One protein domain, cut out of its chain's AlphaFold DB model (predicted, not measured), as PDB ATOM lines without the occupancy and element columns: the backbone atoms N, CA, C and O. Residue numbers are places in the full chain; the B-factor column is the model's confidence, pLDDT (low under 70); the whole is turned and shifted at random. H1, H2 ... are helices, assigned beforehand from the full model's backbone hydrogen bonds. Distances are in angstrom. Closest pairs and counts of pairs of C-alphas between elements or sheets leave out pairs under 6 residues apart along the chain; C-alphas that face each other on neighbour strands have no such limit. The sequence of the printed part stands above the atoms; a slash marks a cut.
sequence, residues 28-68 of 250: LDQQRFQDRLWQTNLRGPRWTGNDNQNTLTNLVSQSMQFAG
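AT A GLANCE: This is residues 28 to 68 of the 250 residues of an uncharacterized protein of Gymnopus luxurians FD-317 M1 (UniProt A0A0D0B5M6). What shape do the atoms make? Two helices of similar length, H2 and H1, run opposite ways like the arms of a narrow V, joined at the narrow end by a looping link, residues 43 to 50. The far ends stand free: residues 28 to 39 of H1, and residues 60 to 68, of which 60 to 66 belong to H2. What is it made of, and how full is it? The printed part has 41 residues with two named helices, H1 then H2 along the chain, and no named strand; its class is all helix. It is only just loose, close to compact, with a radius of gyration of the C-alphas of 11.3 A, and flat, spanning 32 by 24 by 9 A.

IN THESE COORDINATES: Where is the longest helix? H2 holds residues 51 to 66 and is 22.2 A long from first to last C-alpha, from (72.537, -11.055, 13.879) to (81.178, -16.144, -5.929). Where is the other? H1 holds residues 28 to 42 and is 21.0 A long from first to last C-alpha; C-alpha 28 is at (99.073, -14.112, 0.492).

HOW THE PARTS SIT: How near do H2 and H1 come? They are close but not clearly touching, with 1 pair of C-alphas within 8 A: the closest, those of Leu 56 and Thr 40, are 7.5 A apart. How do they run? Their lines stand at a shallow tilt of 25 degrees, and they run opposite ways. Are their backbones well formed? In H1 and H2 every O i to N i+4 pair is within hydrogen-bond range.

THE WHOLE: How large is it? The two C-alphas farthest apart, those of Leu 28 and Gly 49, are 33.2 A apart. Is the link long, or the printed part cut? The link from H1 to H2 has 8 residues and is short; the printed part has no cut. How confident is the model? The mean pLDDT of the printed part is 85.9, and no printed residue is under 70.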
ATOM      1  N   LEU A  28     100.259 -14.926   0.745       88.75
ATOM      2  CA  LEU A  28      99.073 -14.112   0.492       88.75
ATOM      3  C   LEU A  28      97.787 -14.805   0.962       88.75
ATOM      4  O   LEU A  28      96.915 -14.157   1.539       88.75
ATOM      5  N   ASP A  29      97.657 -16.110   0.732       83.44
ATOM      6  CA  ASP A  29      96.471 -16.865   1.149       83.44
ATOM      7  C   ASP A  29      96.431 -17.075   2.665       83.44
ATOM      8  O   ASP A  29      95.355 -17.003   3.257       83.44
ATOM      9  N   GLN A  30      97.592 -17.237   3.306       83.19
ATOM     10  CA  GLN A  30      97.704 -17.242   4.767       83.19
ATOM     11  C   GLN A  30      97.233 -15.911   5.357       83.19
ATOM     12  O   GLN A  30      96.403 -15.912   6.263       83.19
ATOM     13  N   GLN A  31      97.691 -14.777   4.811       87.12
ATOM     14  CA  GLN A  31      97.251 -13.459   5.276       87.12
ATOM     15  C   GLN A  31      95.739 -13.280   5.099       87.12
ATOM     16  O   GLN A  31      95.046 -12.916   6.043       87.12
ATOM     17  N   ARG A  32      95.196 -13.615   3.922       84.31
ATOM     18  CA  ARG A  32      93.747 -13.541   3.660       84.31
ATOM     19  C   ARG A  32      92.936 -14.412   4.614       84.31
ATOM     20  O   ARG A  32      91.839 -14.023   5.010       84.31
ATOM     21  N   PHE A  33      93.443 -15.597   4.947       79.69
ATOM     22  CA  PHE A  33      92.808 -16.476   5.919       79.69
ATOM     23  C   PHE A  33      92.781 -15.833   7.312       79.69
ATOM     24  O   PHE A  33      91.712 -15.757   7.917       79.69
ATOM     25  N   GLN A  34      93.916 -15.305   7.779       80.31
ATOM     26  CA  GLN A  34      94.004 -14.618   9.071       80.31
ATOM     27  C   GLN A  34      93.104 -13.380   9.130       80.31
ATOM     28  O   GLN A  34      92.361 -13.214  10.094       80.31
ATOM     29  N   ASP A  35      93.078 -12.565   8.074       81.94
ATOM     30  CA  ASP A  35      92.214 -11.384   7.996       81.94
ATOM     31  C   ASP A  35      90.730 -11.764   8.104       81.94
ATOM     32  O   ASP A  35      89.964 -11.112   8.816       81.94
ATOM     33  N   ARG A  36      90.307 -12.846   7.437       79.94
ATOM     34  CA  ARG A  36      88.924 -13.349   7.517       79.94
ATOM     35  C   ARG A  36      88.590 -13.888   8.901       79.94
ATOM     36  O   ARG A  36      87.486 -13.643   9.393       79.94
ATOM     37  N   LEU A  37      89.518 -14.610   9.529       80.56
ATOM     38  CA  LEU A  37      89.348 -15.107  10.893       80.56
ATOM     39  C   LEU A  37      89.204 -13.937  11.873       80.56
ATOM     40  O   LEU A  37      88.256 -13.896  12.657       80.56
ATOM     41  N   TRP A  38      90.081 -12.942  11.754       76.62
ATOM     42  CA  TRP A  38      90.048 -11.721  12.549       76.62
ATOM     43  C   TRP A  38      88.733 -10.954  12.378       76.62
ATOM     44  O   TRP A  38      88.049 -10.669  13.360       76.62
ATOM     45  N   GLN A  39      88.311 -10.690  11.137       76.94
ATOM     46  CA  GLN A  39      87.034 -10.026  10.841       76.94
ATOM     47  C   GLN A  39      85.827 -10.794  11.390       76.94
ATOM     48  O   GLN A  39      84.856 -10.187  11.843       76.94
ATOM     49  N   THR A  40      85.884 -12.127  11.365       78.56
ATOM     50  CA  THR A  40      84.834 -12.976  11.935       78.56
ATOM     51  C   THR A  40      84.781 -12.841  13.457       78.56
ATOM     52  O   THR A  40      83.689 -12.753  14.017       78.56
ATOM     53  N   ASN A  41      85.935 -12.774  14.125       78.94
ATOM     54  CA  ASN A  41      86.020 -12.633  15.580       78.94
ATOM     55  C   ASN A  41      85.623 -11.231  16.067       78.94
ATOM     56  O   ASN A  41      84.953 -11.120  17.091       78.94
ATOM     57  N   LEU A  42      85.937 -10.173  15.312       82.06
ATOM     58  CA  LEU A  42      85.566  -8.790  15.657       82.06
ATOM     59  C   LEU A  42      84.052  -8.556  15.766       82.06
ATOM     60  O   LEU A  42      83.624  -7.600  16.407       82.06
ATOM     61  N   ARG A  43      83.230  -9.410  15.149       81.56
ATOM     62  CA  ARG A  43      81.766  -9.322  15.261       81.56
ATOM     63  C   ARG A  43      81.248  -9.781  16.623       81.56
ATOM     64  O   ARG A  43      80.130  -9.431  16.986       81.56
ATOM     65  N   GLY A  44      82.046 -10.528  17.381       82.81
ATOM     66  CA  GLY A  44      81.652 -11.096  18.665       82.81
ATOM     67  C   GLY A  44      80.922 -12.441  18.538       82.81
ATOM     68  O   GLY A  44      81.003 -13.113  17.502       82.81
ATOM     69  N   PRO A  45      80.224 -12.875  19.604       80.12
ATOM     70  CA  PRO A  45      79.592 -14.188  19.660       80.12
ATOM     71  C   PRO A  45      78.558 -14.410  18.551       80.12
ATOM     72  O   PRO A  45      77.762 -13.529  18.214       80.12
ATOM     73  N   ARG A  46      78.553 -15.629  18.005       84.62
ATOM     74  CA  ARG A  46      77.677 -16.083  16.912       84.62
ATOM     75  C   ARG A  46      76.662 -17.096  17.436       84.62
ATOM     76  O   ARG A  46      76.637 -18.247  17.007       84.62
ATOM     77  N   TRP A  47      75.879 -16.690  18.430       79.56
ATOM     78  CA  TRP A  47      74.816 -17.532  18.972       79.56
ATOM     79  C   TRP A  47      73.771 -17.812  17.891       79.56
ATOM     80  O   TRP A  47      73.464 -16.943  17.081       79.56
ATOM     81  N   THR A  48      73.231 -19.029  17.867       81.06
ATOM     82  CA  THR A  48      72.212 -19.422  16.883       81.06
ATOM     83  C   THR A  48      71.055 -18.429  16.889       81.06
ATOM     84  O   THR A  48      70.475 -18.170  17.941       81.06
ATOM     85  N   GLY A  49      70.720 -17.901  15.714       83.50
ATOM     86  CA  GLY A  49      69.635 -16.947  15.516       83.50
ATOM     87  C   GLY A  49      70.019 -15.480  15.720       83.50
ATOM     88  O   GLY A  49      69.240 -14.619  15.319       83.50
ATOM     89  N   ASN A  50      71.196 -15.166  16.280       84.62
ATOM     90  CA  ASN A  50      71.616 -13.776  16.456       84.62
ATOM     91  C   ASN A  50      72.119 -13.142  15.140       84.62
ATOM     92  O   ASN A  50      72.506 -13.832  14.190       84.62
ATOM     93  N   ASP A  51      72.152 -11.809  15.085       89.75
ATOM     94  CA  ASP A  51      72.537 -11.055  13.879       89.75
ATOM     95  C   ASP A  51      73.949 -11.387  13.378       89.75
ATOM     96  O   ASP A  51      74.210 -11.404  12.168       89.75
ATOM     97  N   ASN A  52      74.867 -11.696  14.294       89.25
ATOM     98  CA  ASN A  52      76.235 -12.074  13.957       89.25
ATOM     99  C   ASN A  52      76.298 -13.425  13.241       89.25
ATOM    100  O   ASN A  52      77.013 -13.550  12.243       89.25
ATOM    101  N   GLN A  53      75.540 -14.418  13.709       89.31
ATOM    102  CA  GLN A  53      75.420 -15.711  13.045       89.31
ATOM    103  C   GLN A  53      74.746 -15.559  11.679       89.31
ATOM    104  O   GLN A  53      75.279 -16.067  10.693       89.31
ATOM    105  N   ASN A  54      73.646 -14.805  11.589       90.56
ATOM    106  CA  ASN A  54      72.946 -14.567  10.320       90.56
ATOM    107  C   ASN A  54      73.844 -13.861   9.296       90.56
ATOM    108  O   ASN A  54      73.888 -14.234   8.122       90.56
ATOM    109  N   THR A  55      74.625 -12.875   9.742       89.62
ATOM    110  CA  THR A  55      75.572 -12.192   8.860       89.62
ATOM    111  C   THR A  55      76.686 -13.125   8.396       89.62
ATOM    112  O   THR A  55      77.029 -13.109   7.215       89.62
ATOM    113  N   LEU A  56      77.236 -13.960   9.286       89.50
ATOM    114  CA  LEU A  56      78.244 -14.946   8.893       89.50
ATOM    115  C   LEU A  56      77.684 -15.924   7.852       89.50
ATOM    116  O   LEU A  56      78.334 -16.159   6.836       89.50
ATOM    117  N   THR A  57      76.471 -16.439   8.060       92.00
ATOM    118  CA  THR A  57      75.792 -17.311   7.091       92.00
ATOM    119  C   THR A  57      75.669 -16.636   5.724       92.00
ATOM    120  O   THR A  57      76.008 -17.246   4.708       92.00
ATOM    121  N   ASN A  58      75.278 -15.359   5.686       91.88
ATOM    122  CA  ASN A  58      75.193 -14.594   4.439       91.88
ATOM    123  C   ASN A  58      76.561 -14.417   3.763       91.88
ATOM    124  O   ASN A  58      76.674 -14.639   2.558       91.88
ATOM    125  N   LEU A  59      77.607 -14.067   4.519       88.75
ATOM    126  CA  LEU A  59      78.965 -13.890   3.986       88.75
ATOM    127  C   LEU A  59      79.529 -15.192   3.404       88.75
ATOM    128  O   LEU A  59      80.131 -15.184   2.327       88.75
ATOM    129  N   VAL A  60      79.314 -16.314   4.095       89.81
ATOM    130  CA  VAL A  60      79.728 -17.643   3.623       89.81
ATOM    131  C   VAL A  60      78.955 -18.016   2.360       89.81
ATOM    132  O   VAL A  60      79.576 -18.381   1.363       89.81
ATOM    133  N   SER A  61      77.630 -17.841   2.358       94.12
ATOM    134  CA  SER A  61      76.782 -18.105   1.190       94.12
ATOM    135  C   SER A  61      77.225 -17.300  -0.032       94.12
ATOM    136  O   SER A  61      77.397 -17.861  -1.113       94.12
ATOM    137  N   GLN A  62      77.459 -15.997   0.130       92.44
ATOM    138  CA  GLN A  62      77.927 -15.126  -0.951       92.44
ATOM    139  C   GLN A  62      79.314 -15.533  -1.454       92.44
ATOM    140  O   GLN A  62      79.550 -15.553  -2.659       92.44
ATOM    141  N   SER A  63      80.226 -15.904  -0.550       87.88
ATOM    142  CA  SER A  63      81.571 -16.358  -0.923       87.88
ATOM    143  C   SER A  63      81.533 -17.663  -1.721       87.88
ATOM    144  O   SER A  63      82.266 -17.811  -2.697       87.88
ATOM    145  N   MET A  64      80.658 -18.596  -1.341       91.81
ATOM    146  CA  MET A  64      80.440 -19.852  -2.065       91.81
ATOM    147  C   MET A  64      79.811 -19.611  -3.444       91.81
ATOM    148  O   MET A  64      80.282 -20.166  -4.435       91.81
ATOM    149  N   GLN A  65      78.808 -18.732  -3.533       94.81
ATOM    150  CA  GLN A  65      78.214 -18.325  -4.812       94.81
ATOM    151  C   GLN A  65      79.243 -17.659  -5.730       94.81
ATOM    152  O   GLN A  65      79.310 -17.975  -6.917       94.81
ATOM    153  N   PHE A  66      80.090 -16.781  -5.184       91.19
ATOM    154  CA  PHE A  66      81.178 -16.144  -5.929       91.19
ATOM    155  C   PHE A  66      82.203 -17.163  -6.449       91.19
ATOM    156  O   PHE A  66      82.754 -16.985  -7.532       91.19
ATOM    157  N   ALA A  67      82.417 -18.260  -5.720       91.69
ATOM    158  CA  ALA A  67      83.237 -19.386  -6.164       91.69
ATOM    159  C   ALA A  67      82.547 -20.283  -7.218       91.69
ATOM    160  O   ALA A  67      83.116 -21.294  -7.625       91.69
ATOM    161  N   GLY A  68      81.338 -19.932  -7.668       95.75
ATOM    162  CA  GLY A  68      80.586 -20.665  -8.687       95.75
ATOM    163  C   GLY A  68      79.729 -21.811  -8.146       95.75
ATOM    164  O   GLY A  68      79.217 -22.604  -8.934       95.75
TER     165      GLY A  68